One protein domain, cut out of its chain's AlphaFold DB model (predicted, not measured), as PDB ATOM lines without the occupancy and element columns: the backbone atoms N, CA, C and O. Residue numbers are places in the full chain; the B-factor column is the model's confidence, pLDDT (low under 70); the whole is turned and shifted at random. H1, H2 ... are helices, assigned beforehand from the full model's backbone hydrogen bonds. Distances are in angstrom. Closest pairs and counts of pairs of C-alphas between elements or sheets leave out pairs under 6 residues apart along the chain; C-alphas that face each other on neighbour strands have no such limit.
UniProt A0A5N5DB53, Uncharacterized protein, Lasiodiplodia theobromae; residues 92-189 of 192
ATOM      1  N   GLU A  92     -52.460 -12.109  -6.951       37.50
ATOM      2  CA  GLU A  92     -53.208 -11.273  -6.013       37.50
ATOM      3  C   GLU A  92     -52.901 -11.610  -4.537       37.50
ATOM      4  O   GLU A  92     -53.022 -10.737  -3.684       37.50
ATOM      5  N   ASP A  93     -52.394 -12.806  -4.230       38.72
ATOM      6  CA  ASP A  93     -52.084 -13.257  -2.860       38.72
ATOM      7  C   ASP A  93     -50.884 -12.526  -2.245       38.72
ATOM      8  O   ASP A  93     -50.982 -11.950  -1.158       38.72
ATOM      9  N   LEU A  94     -49.801 -12.355  -3.010       38.03
ATOM     10  CA  LEU A  94     -48.727 -11.419  -2.651       38.03
ATOM     11  C   LEU A  94     -49.242  -9.969  -2.575       38.03
ATOM     12  O   LEU A  94     -48.822  -9.209  -1.703       38.03
ATOM     13  N   ARG A  95     -50.199  -9.566  -3.429       39.62
ATOM     14  CA  ARG A  95     -50.801  -8.219  -3.363       39.62
ATOM     15  C   ARG A  95     -51.645  -8.018  -2.112       39.62
ATOM     16  O   ARG A  95     -51.660  -6.900  -1.614       39.62
ATOM     17  N   GLN A  96     -52.325  -9.034  -1.583       45.47
ATOM     18  CA  GLN A  96     -53.056  -8.929  -0.317       45.47
ATOM     19  C   GLN A  96     -52.103  -8.741   0.863       45.47
ATOM     20  O   GLN A  96     -52.380  -7.920   1.737       45.47
ATOM     21  N   TRP A  97     -50.926  -9.373   0.827       44.34
ATOM     22  CA  TRP A  97     -49.857  -9.056   1.767       44.34
ATOM     23  C   TRP A  97     -49.401  -7.604   1.648       44.34
ATOM     24  O   TRP A  97     -49.350  -6.904   2.655       44.34
ATOM     25  N   TYR A  98     -49.206  -7.080   0.434       47.25
ATOM     26  CA  TYR A  98     -48.903  -5.659   0.208       47.25
ATOM     27  C   TYR A  98     -50.070  -4.692   0.517       47.25
ATOM     28  O   TYR A  98     -49.784  -3.539   0.824       47.25
ATOM     29  N   LYS A  99     -51.335  -5.139   0.568       56.06
ATOM     30  CA  LYS A  99     -52.514  -4.309   0.909       56.06
ATOM     31  C   LYS A  99     -52.634  -3.939   2.391       56.06
ATOM     32  O   LYS A  99     -53.384  -3.020   2.693       56.06
ATOM     33  N   LEU A 100     -51.922  -4.610   3.303       66.50
ATOM     34  CA  LEU A 100     -51.822  -4.167   4.703       66.50
ATOM     35  C   LEU A 100     -51.081  -2.824   4.776       66.50
ATOM     36  O   LEU A 100     -49.859  -2.805   4.930       66.50
ATOM     37  N   ASP A 101     -51.797  -1.719   4.628       76.38
ATOM     38  CA  ASP A 101     -51.256  -0.380   4.833       76.38
ATOM     39  C   ASP A 101     -51.175  -0.117   6.345       76.38
ATOM     40  O   ASP A 101     -52.215  -0.098   7.013       76.38
ATOM     41  N   PRO A 102     -49.974   0.076   6.924       76.88
ATOM     42  CA  PRO A 102     -49.857   0.350   8.349       76.88
ATOM     43  C   PRO A 102     -50.652   1.605   8.778       76.88
ATOM     44  O   PRO A 102     -51.134   1.663   9.911       76.88
ATOM     45  N   GLY A 103     -50.879   2.567   7.877       74.69
ATOM     46  CA  GLY A 103     -51.666   3.778   8.127       74.69
ATOM     47  C   GLY A 103     -53.171   3.557   8.340       74.69
ATOM     48  O   GLY A 103     -53.841   4.447   8.860       74.69
ATOM     49  N   GLU A 104     -53.721   2.388   7.996       77.56
ATOM     50  CA  GLU A 104     -55.140   2.062   8.234       77.56
ATOM     51  C   GLU A 104     -55.418   1.556   9.661       77.56
ATOM     52  O   GLU A 104     -56.573   1.439  10.085       77.56
ATOM     53  N   PHE A 105     -54.367   1.257  10.427       73.12
ATOM     54  CA  PHE A 105     -54.484   0.682  11.763       73.12
ATOM     55  C   PHE A 105     -54.489   1.752  12.847       73.12
ATOM     56  O   PHE A 105     -53.891   2.814  12.717       73.12
ATOM     57  N   LYS A 106     -55.155   1.448  13.964       67.62
ATOM     58  CA  LYS A 106     -55.219   2.350  15.122       67.62
ATOM     59  C   LYS A 106     -54.006   2.255  16.035       67.62
ATOM     60  O   LYS A 106     -53.736   3.202  16.756       67.62
ATOM     61  N   SER A 107     -53.299   1.126  16.038       69.00
ATOM     62  CA  SER A 107     -52.135   0.909  16.896       69.00
ATOM     63  C   SER A 107     -51.098   0.011  16.225       69.00
ATOM     64  O   SER A 107     -51.450  -0.816  15.379       69.00
ATOM     65  N   PHE A 108     -49.839   0.120  16.664       68.12
ATOM     66  CA  PHE A 108     -48.762  -0.787  16.252       68.12
ATOM     67  C   PHE A 108     -49.140  -2.248  16.501       68.12
ATOM     68  O   PHE A 108     -48.974  -3.090  15.626       68.12
ATOM     69  N   ASP A 109     -49.730  -2.533  17.663       62.00
ATOM     70  CA  ASP A 109     -50.160  -3.883  18.026       62.00
ATOM     71  C   ASP A 109     -51.220  -4.396  17.048       62.00
ATOM     72  O   ASP A 109     -51.110  -5.511  16.549       62.00
ATOM     73  N   SER A 110     -52.213  -3.567  16.708       57.16
ATOM     74  CA  SER A 110     -53.269  -3.940  15.759       57.16
ATOM     75  C   SER A 110     -52.701  -4.250  14.371       57.16
ATOM     76  O   SER A 110     -53.131  -5.212  13.736       57.16
ATOM     77  N   PHE A 111     -51.712  -3.472  13.923       71.94
ATOM     78  CA  PHE A 111     -50.996  -3.725  12.675       71.94
ATOM     79  C   PHE A 111     -50.187  -5.030  12.731       71.94
ATOM     80  O   PHE A 111     -50.313  -5.861  11.836       71.94
ATOM     81  N   ILE A 112     -49.401  -5.256  13.789       73.31
ATOM     82  CA  ILE A 112     -48.588  -6.472  13.942       73.31
ATOM     83  C   ILE A 112     -49.467  -7.725  14.056       73.31
ATOM     84  O   ILE A 112     -49.135  -8.755  13.470       73.31
ATOM     85  N   TRP A 113     -50.612  -7.652  14.741       61.38
ATOM     86  CA  TRP A 113     -51.571  -8.757  14.816       61.38
ATOM     87  C   TRP A 113     -52.197  -9.074  13.460       61.38
ATOM     88  O   TRP A 113     -52.271 -10.245  13.085       61.38
ATOM     89  N   ALA A 114     -52.598  -8.050  12.704       61.41
ATOM     90  CA  ALA A 114     -53.078  -8.232  11.338       61.41
ATOM     91  C   ALA A 114     -51.984  -8.826  10.436       61.41
ATOM     92  O   ALA A 114     -52.239  -9.777   9.704       61.41
ATOM     93  N   TYR A 115     -50.745  -8.348  10.560       71.06
ATOM     94  CA  TYR A 115     -49.596  -8.866   9.820       71.06
ATOM     95  C   TYR A 115     -49.318 -10.347  10.110       71.06
ATOM     96  O   TYR A 115     -49.156 -11.153   9.194       71.06
ATOM     97  N   LEU A 116     -49.294 -10.729  11.389       62.78
ATOM     98  CA  LEU A 116     -49.076 -12.109  11.820       62.78
ATOM     99  C   LEU A 116     -50.205 -13.041  11.379       62.78
ATOM    100  O   LEU A 116     -49.932 -14.180  10.997       62.78
ATOM    101  N   ARG A 117     -51.454 -12.563  11.407       63.31
ATOM    102  CA  ARG A 117     -52.614 -13.302  10.898       63.31
ATOM    103  C   ARG A 117     -52.442 -13.623   9.417       63.31
ATOM    104  O   ARG A 117     -52.585 -14.777   9.018       63.31
ATOM    105  N   GLU A 118     -52.072 -12.624   8.626       63.50
ATOM    106  CA  GLU A 118     -51.824 -12.798   7.199       63.50
ATOM    107  C   GLU A 118     -50.642 -13.739   6.937       63.50
ATOM    108  O   GLU A 118     -50.763 -14.672   6.149       63.50
ATOM    109  N   PHE A 119     -49.523 -13.581   7.650       65.50
ATOM    110  CA  PHE A 119     -48.387 -14.505   7.551       65.50
ATOM    111  C   PHE A 119     -48.781 -15.962   7.822       65.50
ATOM    112  O   PHE A 119     -48.385 -16.859   7.079       65.50
ATOM    113  N   GLN A 120     -49.579 -16.210   8.863       61.69
ATOM    114  CA  GLN A 120     -50.061 -17.556   9.172       61.69
ATOM    115  C   GLN A 120     -50.971 -18.106   8.070       61.69
ATOM    116  O   GLN A 120     -50.864 -19.289   7.748       61.69
ATOM    117  N   ARG A 121     -51.821 -17.265   7.465       60.00
ATOM    118  CA  ARG A 121     -52.656 -17.645   6.317       60.00
ATOM    119  C   ARG A 121     -51.792 -18.126   5.148       60.00
ATOM    120  O   ARG A 121     -51.947 -19.267   4.723       60.00
ATOM    121  N   PHE A 122     -50.829 -17.317   4.705       59.00
ATOM    122  CA  PHE A 122     -49.969 -17.660   3.563       59.00
ATOM    123  C   PHE A 122     -49.041 -18.841   3.834       59.00
ATOM    124  O   PHE A 122     -48.800 -19.655   2.946       59.00
ATOM    125  N   ARG A 123     -48.554 -18.982   5.070       62.56
ATOM    126  CA  ARG A 123     -47.747 -20.139   5.471       62.56
ATOM    127  C   ARG A 123     -48.544 -21.445   5.417       62.56
ATOM    128  O   ARG A 123     -47.997 -22.466   5.017       62.56
ATOM    129  N   ASN A 124     -49.816 -21.428   5.818       60.34
ATOM    130  CA  ASN A 124     -50.673 -22.620   5.808       60.34
ATOM    131  C   ASN A 124     -51.104 -23.034   4.395       60.34
ATOM    132  O   ASN A 124     -51.308 -24.220   4.149       60.34
ATOM    133  N   ASP A 125     -51.219 -22.068   3.487       59.12
ATOM    134  CA  ASP A 125     -51.514 -22.285   2.067       59.12
ATOM    135  C   ASP A 125     -50.267 -22.691   1.247       59.12
ATOM    136  O   ASP A 125     -50.353 -23.086   0.090       59.12
ATOM    137  N   GLY A 126     -49.073 -22.644   1.853       59.59
ATOM    138  CA  GLY A 126     -47.812 -22.957   1.171       59.59
ATOM    139  C   GLY A 126     -47.337 -21.858   0.216       59.59
ATOM    140  O   GLY A 126     -46.390 -22.070  -0.538       59.59
ATOM    141  N   SER A 127     -47.967 -20.684   0.278       59.44
ATOM    142  CA  SER A 127     -47.663 -19.509  -0.540       59.44
ATOM    143  C   SER A 127     -46.375 -18.788  -0.113       59.44
ATOM    144  O   SER A 127     -45.841 -17.993  -0.880       59.44
ATOM    145  N   ILE A 128     -45.857 -19.068   1.092       64.00
ATOM    146  CA  ILE A 128     -44.593 -18.522   1.611       64.00
ATOM    147  C   ILE A 128     -43.747 -19.621   2.234       64.00
ATOM    148  O   ILE A 128     -44.200 -20.336   3.131       64.00
ATOM    149  N   ASP A 129     -42.490 -19.696   1.800       63.19
ATOM    150  CA  ASP A 129     -41.558 -20.772   2.152       63.19
ATOM    151  C   ASP A 129     -40.593 -20.382   3.290       63.19
ATOM    152  O   ASP A 129     -39.405 -20.702   3.277       63.19
ATOM    153  N   GLY A 130     -41.095 -19.658   4.297       70.56
ATOM    154  CA  GLY A 130     -40.357 -19.405   5.539       70.56
ATOM    155  C   GLY A 130     -40.460 -17.993   6.113       70.56
ATOM    156  O   GLY A 130     -41.139 -17.108   5.601       70.56
ATOM    157  N   ASP A 131     -39.770 -17.796   7.237       75.00
ATOM    158  CA  ASP A 131     -39.789 -16.551   8.009       75.00
ATOM    159  C   ASP A 131     -39.039 -15.400   7.305       75.00
ATOM    160  O   ASP A 131     -39.361 -14.236   7.532       75.00
ATOM    161  N   GLU A 132     -38.075 -15.695   6.425       85.00
ATOM    162  CA  GLU A 132     -37.246 -14.681   5.750       85.00
ATOM    163  C   GLU A 132     -38.071 -13.746   4.855       85.00
ATOM    164  O   GLU A 132     -37.940 -12.522   4.932       85.00
ATOM    165  N   GLU A 133     -38.962 -14.311   4.041       82.56
ATOM    166  CA  GLU A 133     -39.842 -13.547   3.152       82.56
ATOM    167  C   GLU A 133     -40.830 -12.685   3.956       82.56
ATOM    168  O   GLU A 133     -41.048 -11.513   3.644       82.56
ATOM    169  N   ALA A 134     -41.318 -13.209   5.084       82.00
ATOM    170  CA  ALA A 134     -42.157 -12.470   6.023       82.00
ATOM    171  C   ALA A 134     -41.438 -11.346   6.748       82.00
ATOM    172  O   ALA A 134     -42.021 -10.305   7.042       82.00
ATOM    173  N   MET A 135     -40.166 -11.517   7.054       85.06
ATOM    174  CA  MET A 135     -39.390 -10.451   7.660       85.06
ATOM    175  C   MET A 135     -39.141  -9.314   6.669       85.06
ATOM    176  O   MET A 135     -39.240  -8.143   7.041       85.06
ATOM    177  N   ILE A 136     -38.852  -9.646   5.408       87.75
ATOM    178  CA  ILE A 136     -38.627  -8.655   4.350       87.75
ATOM    179  C   ILE A 136     -39.887  -7.815   4.137       87.75
ATOM    180  O   ILE A 136     -39.800  -6.589   4.173       87.75
ATOM    181  N   ILE A 137     -41.052  -8.448   3.994       85.50
ATOM    182  CA  ILE A 137     -42.296  -7.736   3.676       85.50
ATOM    183  C   ILE A 137     -42.768  -6.850   4.836       85.50
ATOM    184  O   ILE A 137     -43.225  -5.729   4.605       85.50
ATOM    185  N   LEU A 138     -42.564  -7.271   6.089       86.62
ATOM    186  CA  LEU A 138     -42.836  -6.429   7.256       86.62
ATOM    187  C   LEU A 138     -41.975  -5.161   7.237       86.62
ATOM    188  O   LEU A 138     -42.473  -4.057   7.450       86.62
ATOM    189  N   LEU A 139     -40.674  -5.318   6.986       89.88
ATOM    190  CA  LEU A 139     -39.745  -4.194   6.954       89.88
ATOM    191  C   LEU A 139     -40.036  -3.251   5.787       89.88
ATOM    192  O   LEU A 139     -40.009  -2.042   5.990       89.88
ATOM    193  N   GLU A 140     -40.359  -3.776   4.603       87.31
ATOM    194  CA  GLU A 140     -40.726  -2.967   3.434       87.31
ATOM    195  C   GLU A 140     -41.959  -2.097   3.703       87.31
ATOM    196  O   GLU A 140     -41.959  -0.922   3.347       87.31
ATOM    197  N   LYS A 141     -42.963  -2.617   4.419       85.06
ATOM    198  CA  LYS A 141     -44.141  -1.833   4.826       85.06
ATOM    199  C   LYS A 141     -43.811  -0.720   5.800       85.06
ATOM    200  O   LYS A 141     -44.317   0.385   5.677       85.06
ATOM    201  N   LEU A 142     -42.967  -1.013   6.785       87.00
ATOM    202  CA  LEU A 142     -42.622  -0.041   7.816       87.00
ATOM    203  C   LEU A 142     -41.676   1.051   7.300       87.00
ATOM    204  O   LEU A 142     -41.630   2.132   7.886       87.00
ATOM    205  N   VAL A 143     -40.948   0.795   6.210       85.56
ATOM    206  CA  VAL A 143     -40.017   1.739   5.578       85.56
ATOM    207  C   VAL A 143     -40.705   2.998   5.046       85.56
ATOM    208  O   VAL A 143     -40.083   4.057   5.093       85.56
ATOM    209  N   GLU A 144     -41.946   2.914   4.558       78.12
ATOM    210  CA  GLU A 144     -42.562   3.998   3.776       78.12
ATOM    211  C   GLU A 144     -42.678   5.323   4.538       78.12
ATOM    212  O   GLU A 144     -42.340   6.375   3.993       78.12
ATOM    213  N   LEU A 145     -43.107   5.276   5.803       76.19
ATOM    214  CA  LEU A 145     -43.301   6.477   6.623       76.19
ATOM    215  C   LEU A 145     -42.286   6.617   7.762       76.19
ATOM    216  O   LEU A 145     -42.284   7.640   8.444       76.19
ATOM    217  N   PHE A 146     -41.394   5.641   7.975       82.88
ATOM    218  CA  PHE A 146     -40.459   5.682   9.101       82.88
ATOM    219  C   PHE A 146     -39.179   6.489   8.784       82.88
ATOM    220  O   PHE A 146     -38.393   6.088   7.923       82.88
ATOM    221  N   PRO A 147     -38.862   7.569   9.529       73.56
ATOM    222  CA  PRO A 147     -37.728   8.456   9.230       73.56
ATOM    223  C   PRO A 147     -36.340   7.798   9.278       73.56
ATOM    224  O   PRO A 147     -35.382   8.341   8.731       73.56
ATOM    225  N   ARG A 148     -36.204   6.645   9.950       77.88
ATOM    226  CA  ARG A 148     -34.961   5.851  10.040       77.88
ATOM    227  C   ARG A 148     -35.049   4.563   9.222       77.88
ATOM    228  O   ARG A 148     -34.581   3.502   9.642       77.88
ATOM    229  N   ALA A 149     -35.688   4.653   8.057       82.56
ATOM    230  CA  ALA A 149     -35.865   3.540   7.136       82.56
ATOM    231  C   ALA A 149     -34.540   2.870   6.728       82.56
ATOM    232  O   ALA A 149     -34.543   1.695   6.368       82.56
ATOM    233  N   ASP A 150     -33.399   3.561   6.804       82.69
ATOM    234  CA  ASP A 150     -32.073   3.024   6.473       82.69
ATOM    235  C   ASP A 150     -31.700   1.776   7.296       82.69
ATOM    236  O   ASP A 150     -31.042   0.864   6.789       82.69
ATOM    237  N   ILE A 151     -32.164   1.699   8.547       83.88
ATOM    238  CA  ILE A 151     -31.967   0.531   9.414       83.88
ATOM    239  C   ILE A 151     -32.757  -0.670   8.877       83.88
ATOM    240  O   ILE A 151     -32.243  -1.787   8.844       83.88
ATOM    241  N   PHE A 152     -33.984  -0.446   8.407       88.31
ATOM    242  CA  PHE A 152     -34.829  -1.498   7.844       88.31
ATOM    243  C   PHE A 152     -34.300  -1.983   6.492       88.31
ATOM    244  O   PHE A 152     -34.181  -3.189   6.299       88.31
ATOM    245  N   HIS A 153     -33.856  -1.078   5.613       86.50
ATOM    246  CA  HIS A 153     -33.192  -1.447   4.354       86.50
ATOM    247  C   HIS A 153     -31.950  -2.315   4.595       86.50
ATOM    248  O   HIS A 153     -31.743  -3.320   3.914       86.50
ATOM    249  N   ARG A 154     -31.138  -1.970   5.604       86.38
ATOM    250  CA  ARG A 154     -29.958  -2.757   5.982       86.38
ATOM    251  C   ARG A 154     -30.330  -4.156   6.465       86.38
ATOM    252  O   ARG A 154     -29.685  -5.119   6.059       86.38
ATOM    253  N   ASN A 155     -31.362  -4.273   7.300       86.31
ATOM    254  CA  ASN A 155     -31.853  -5.569   7.765       86.31
ATOM    255  C   ASN A 155     -32.405  -6.407   6.599       86.31
ATOM    256  O   ASN A 155     -32.065  -7.581   6.504       86.31
ATOM    257  N   ILE A 156     -33.156  -5.812   5.662       88.06
ATOM    258  CA  ILE A 156     -33.631  -6.493   4.443       88.06
ATOM    259  C   ILE A 156     -32.454  -7.066   3.644       88.06
ATOM    260  O   ILE A 156     -32.483  -8.230   3.248       88.06
ATOM    261  N   GLU A 157     -31.393  -6.283   3.425       88.00
ATOM    262  CA  GLU A 157     -30.204  -6.786   2.732       88.00
ATOM    263  C   GLU A 157     -29.518  -7.933   3.480       88.00
ATOM    264  O   GLU A 157     -29.031  -8.869   2.847       88.00
ATOM    265  N   GLN A 158     -29.441  -7.854   4.809       87.62
ATOM    266  CA  GLN A 158     -28.832  -8.898   5.631       87.62
ATOM    267  C   GLN A 158     -29.653 -10.188   5.616       87.62
ATOM    268  O   GLN A 158     -29.057 -11.260   5.553       87.62
ATOM    269  N   ILE A 159     -30.988 -10.099   5.620       87.31
ATOM    270  CA  ILE A 159     -31.885 -11.256   5.490       87.31
ATOM    271  C   ILE A 159     -31.664 -11.915   4.126       87.31
ATOM    272  O   ILE A 159     -31.320 -13.089   4.069       87.31
ATOM    273  N   LYS A 160     -31.693 -11.137   3.032       86.06
ATOM    274  CA  LYS A 160     -31.446 -11.643   1.664       86.06
ATOM    275  C   LYS A 160     -30.064 -12.291   1.480       86.06
ATOM    276  O   LYS A 160     -29.879 -13.092   0.570       86.06
ATOM    277  N   LYS A 161     -29.079 -11.919   2.305       88.75
ATOM    278  CA  LYS A 161     -27.711 -12.473   2.290       88.75
ATOM    279  C   LYS A 161     -27.513 -13.618   3.296       88.75
ATOM    280  O   LYS A 161     -26.411 -14.163   3.345       88.75
ATOM    281  N   GLY A 162     -28.518 -13.961   4.106       84.06
ATOM    282  CA  GLY A 162     -28.406 -14.956   5.180       84.06
ATOM    283  C   GLY A 162     -27.457 -14.540   6.313       84.06
ATOM    284  O   GLY A 162     -26.883 -15.386   6.990       84.06
ATOM    285  N   THR A 163     -27.230 -13.234   6.495       86.06
ATOM    286  CA  THR A 163     -26.319 -12.673   7.509       86.06
ATOM    287  C   THR A 163     -27.049 -11.870   8.586       86.06
ATOM    288  O   THR A 163     -26.403 -11.132   9.330       86.06
ATOM    289  N   CYS A 164     -28.383 -11.919   8.617       79.94
ATOM    290  CA  CYS A 164     -29.162 -11.236   9.644       79.94
ATOM    291  C   CYS A 164     -29.006 -11.956  10.986       79.94
ATOM    292  O   CYS A 164     -29.012 -13.180  11.059       79.94
ATOM    293  N   ASP A 165     -28.860 -11.174  12.050       71.25
ATOM    294  CA  ASP A 165     -28.832 -11.642  13.437       71.25
ATOM    295  C   ASP A 165     -30.221 -12.067  13.940       71.25
ATOM    296  O   ASP A 165     -30.323 -12.772  14.939       71.25
ATOM    297  N   LYS A 166     -31.280 -11.641  13.244       73.12
ATOM    298  CA  LYS A 166     -32.666 -12.057  13.467       73.12
ATOM    299  C   LYS A 166     -32.965 -13.159  12.464       73.12
ATOM    300  O   LYS A 166     -32.896 -12.928  11.260       73.12
ATOM    301  N   THR A 167     -33.253 -14.348  12.968       69.00
ATOM    302  CA  THR A 167     -33.435 -15.556  12.153       69.00
ATOM    303  C   THR A 167     -34.900 -15.933  11.978       69.00
ATOM    304  O   THR A 167     -35.223 -16.757  11.128       69.00
ATOM    305  N   THR A 168     -35.788 -15.326  12.769       75.50
ATOM    306  CA  THR A 168     -37.226 -15.610  12.751       75.50
ATOM    307  C   THR A 168     -38.062 -14.330  12.785       75.50
ATOM    308  O   THR A 168     -37.629 -13.280  13.277       75.50
ATOM    309  N   LEU A 169     -39.304 -14.417  12.304       71.25
ATOM    310  CA  LEU A 169     -40.249 -13.299  12.324       71.25
ATOM    311  C   LEU A 169     -40.566 -12.816  13.759       71.25
ATOM    312  O   LEU A 169     -40.570 -11.601  13.978       71.25
ATOM    313  N   PRO A 170     -40.763 -13.697  14.766       73.88
ATOM    314  CA  PRO A 170     -40.938 -13.269  16.154       73.88
ATOM    315  C   PRO A 170     -39.740 -12.497  16.726       73.88
ATOM    316  O   PRO A 170     -39.939 -11.525  17.455       73.88
ATOM    317  N   GLU A 171     -38.503 -12.880  16.384       66.44
ATOM    318  CA  GLU A 171     -37.295 -12.156  16.813       66.44
ATOM    319  C   GLU A 171     -37.250 -10.740  16.229       66.44
ATOM    320  O   GLU A 171     -36.929  -9.780  16.935       66.44
ATOM    321  N   LEU A 172     -37.622 -10.589  14.953       76.06
ATOM    322  CA  LEU A 172     -37.719  -9.282  14.309       76.06
ATOM    323  C   LEU A 172     -38.795  -8.403  14.955       76.06
ATOM    324  O   LEU A 172     -38.540  -7.231  15.231       76.06
ATOM    325  N   ILE A 173     -39.978  -8.961  15.221       71.44
ATOM    326  CA  ILE A 173     -41.077  -8.242  15.874       71.44
ATOM    327  C   ILE A 173     -40.661  -7.797  17.276       71.44
ATOM    328  O   ILE A 173     -40.825  -6.626  17.615       71.44
ATOM    329  N   GLY A 174     -40.047  -8.681  18.069       61.16
ATOM    330  CA  GLY A 174     -39.523  -8.329  19.391       61.16
ATOM    331  C   GLY A 174     -38.519  -7.175  19.335       61.16
ATOM    332  O   GLY A 174     -38.579  -6.251  20.146       61.16
ATOM    333  N   TRP A 175     -37.642  -7.167  18.330       80.75
ATOM    334  CA  TRP A 175     -36.715  -6.061  18.100       80.75
ATOM    335  C   TRP A 175     -37.431  -4.749  17.722       80.75
ATOM    336  O   TRP A 175     -37.080  -3.694  18.255       80.75
ATOM    337  N   LEU A 176     -38.461  -4.793  16.868       77.56
ATOM    338  CA  LEU A 176     -39.276  -3.615  16.537       77.56
ATOM    339  C   LEU A 176     -39.970  -3.049  17.785       77.56
ATOM    340  O   LEU A 176     -39.897  -1.843  18.021       77.56
ATOM    341  N   TYR A 177     -40.557  -3.909  18.623       73.50
ATOM    342  CA  TYR A 177     -41.181  -3.521  19.891       73.50
ATOM    343  C   TYR A 177     -40.208  -2.803  20.830       73.50
ATOM    344  O   TYR A 177     -40.542  -1.765  21.392       73.50
ATOM    345  N   LEU A 178     -39.006  -3.356  20.998       69.12
ATOM    346  CA  LEU A 178     -38.035  -2.863  21.974       69.12
ATOM    347  C   LEU A 178     -37.316  -1.588  21.532       69.12
ATOM    348  O   LEU A 178     -36.913  -0.791  22.376       69.12
ATOM    349  N   HIS A 179     -37.108  -1.413  20.226       79.69
ATOM    350  CA  HIS A 179     -36.202  -0.379  19.722       79.69
ATOM    351  C   HIS A 179     -36.872   0.666  18.833       79.69
ATOM    352  O   HIS A 179     -36.298   1.739  18.634       79.69
ATOM    353  N   HIS A 180     -38.056   0.371  18.291       81.56
ATOM    354  CA  HIS A 180     -38.657   1.181  17.233       81.56
ATOM    355  C   HIS A 180     -40.150   1.479  17.413       81.56
ATOM    356  O   HIS A 180     -40.633   2.357  16.702       81.56
ATOM    357  N   ARG A 181     -40.856   0.847  18.367       79.25
ATOM    358  CA  ARG A 181     -42.304   1.028  18.592       79.25
ATOM    359  C   ARG A 181     -42.710   2.493  18.665       79.25
ATOM    360  O   ARG A 181     -43.520   2.915  17.857       79.25
ATOM    361  N   ASP A 182     -42.114   3.274  19.560       83.38
ATOM    362  CA  ASP A 182     -42.549   4.659  19.784       83.38
ATOM    363  C   ASP A 182     -42.387   5.531  18.532       83.38
ATOM    364  O   ASP A 182     -43.286   6.286  18.168       83.38
ATOM    365  N   GLY A 183     -41.259   5.388  17.829       85.19
ATOM    366  CA  GLY A 183     -41.015   6.130  16.594       85.19
ATOM    367  C   GLY A 183     -41.915   5.667  15.447       85.19
ATOM    368  O   GLY A 183     -42.307   6.476  14.609       85.19
ATOM    369  N   LEU A 184     -42.243   4.376  15.392       84.88
ATOM    370  CA  LEU A 184     -43.210   3.841  14.440       84.88
ATOM    371  C   LEU A 184     -44.613   4.366  14.757       84.88
ATOM    372  O   LEU A 184     -45.292   4.833  13.850       84.88
ATOM    373  N   CYS A 185     -45.013   4.390  16.029       82.00
ATOM    374  CA  CYS A 185     -46.301   4.939  16.426       82.00
ATOM    375  C   CYS A 185     -46.438   6.415  16.052       82.00
ATOM    376  O   CYS A 185     -47.461   6.812  15.503       82.00
ATOM    377  N   GLU A 186     -45.391   7.211  16.266       88.19
ATOM    378  CA  GLU A 186     -45.358   8.614  15.840       88.19
ATOM    379  C   GLU A 186     -45.465   8.757  14.314       88.19
ATOM    380  O   GLU A 186     -46.213   9.600  13.822       88.19
ATOM    381  N   SER A 187     -44.757   7.910  13.562       87.50
ATOM    382  CA  SER A 187     -44.702   7.984  12.095       87.50
ATOM    383  C   SER A 187     -46.024   7.605  11.423       87.50
ATOM    384  O   SER A 187     -46.384   8.191  10.405       87.50
ATOM    385  N   TYR A 188     -46.748   6.643  11.998       82.75
ATOM    386  CA  TYR A 188     -48.004   6.120  11.455       82.75
ATOM    387  C   TYR A 188     -49.254   6.668  12.163       82.75
ATOM    388  O   TYR A 188     -50.371   6.329  11.784       82.75
ATOM    389  N   GLY A 189     -49.098   7.539  13.168       82.56
ATOM    390  CA  GLY A 189     -50.219   8.117  13.918       82.56
ATOM    391  C   GLY A 189     -50.954   7.113  14.813       82.56
ATOM    392  O   GLY A 189     -52.139   7.287  15.094       82.56
TER     393      GLY A 189
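Overview. This is residues 92 to 189 of the 192 residues of an uncharacterized protein of Lasiodiplodia theobromae (UniProt A0A5N5DB53). Helix H3 lies in the middle of a compact helical cluster, with H1, H2, H5 and H4 arranged round part of it and running roughly lengthwise, while the short H6 crosses one end. H3 and H4 make a helical hairpin on one side, and the long H2 covers another side of H3, with H1 and H5 as its neighbours. The printed part has 98 residues with six named helices, H1 to H6 in chain order, and no named strand; the class is all helix. The whole is compact, with a radius of gyration of the C-alphas of 12.7 A and spans of 35 by 30 by 20 A.

Along the chain. The longest helix, H2, takes residues 108 to 125 and measures 25.9 A from C-alpha 108 at (-48.762, -0.787, 16.252) to C-alpha 125 at (-51.514, -22.285, 2.067). H3, residues 131 to 143, is 18.5 A long; H4, residues 149 to 160, 16.7 A; and H5, residues 169 to 179, 15.4 A. The shorter helices are H1, residues 93 to 99, and H6, residues 181 to 188, which ends with C-alpha 188 at (-48.004, 6.120, 11.455).

Arrangement. H2 is close to H3 but not clearly touching it, with the closest C-alphas, those of Phe 119 and Ala 134, 6.7 A apart; the tilt of 35.0 degrees is only just steep, and they run opposite ways. H2 is also close to H1 but not clearly touching it, at a shallow tilt of 6 degrees, opposite ways; their closest C-alphas, Trp 97 and Glu 118, are 6.9 A apart. With Phe 108 alone, H2 only just touches H6, with 3 pairs of C-alphas within 8 A; the closest, those of Phe 108 and Cys 185, are 6.2 A apart, and the helices are about perpendicular at 90 degrees. H3 is the hub, touching three helices. It touches H4 with 17 pairs of C-alphas within 8 A, the closest being Val 143 and Ala 149 at 4.8 A, at a shallow tilt of 17 degrees, opposite ways. With residues 131 to 135 alone, H3 touches H5, the closest C-alphas being those of Asp 131 and Leu 169 at 5.4 A; the shallow tilt of 34 degrees is only just short of steep. With residues 137 to 141 alone, H3 only just touches H1, with 3 pairs of C-alphas within 8 A, the closest being Tyr 98 and Lys 141 at 7.7 A. H4 and H5 are apart. In all six helices every O i to N i+4 pair is within hydrogen-bond range.

Size, cuts and confidence. The two C-alphas farthest apart, those of Gly 126 and Glu 186, are 34.9 A from each other. The printed part has no cut and no long link. The mean pLDDT of the printed part is 73.3, and 34 residues are under 70, among them residues 92 to 100 and 116 to 129; H1 has a mean of 44.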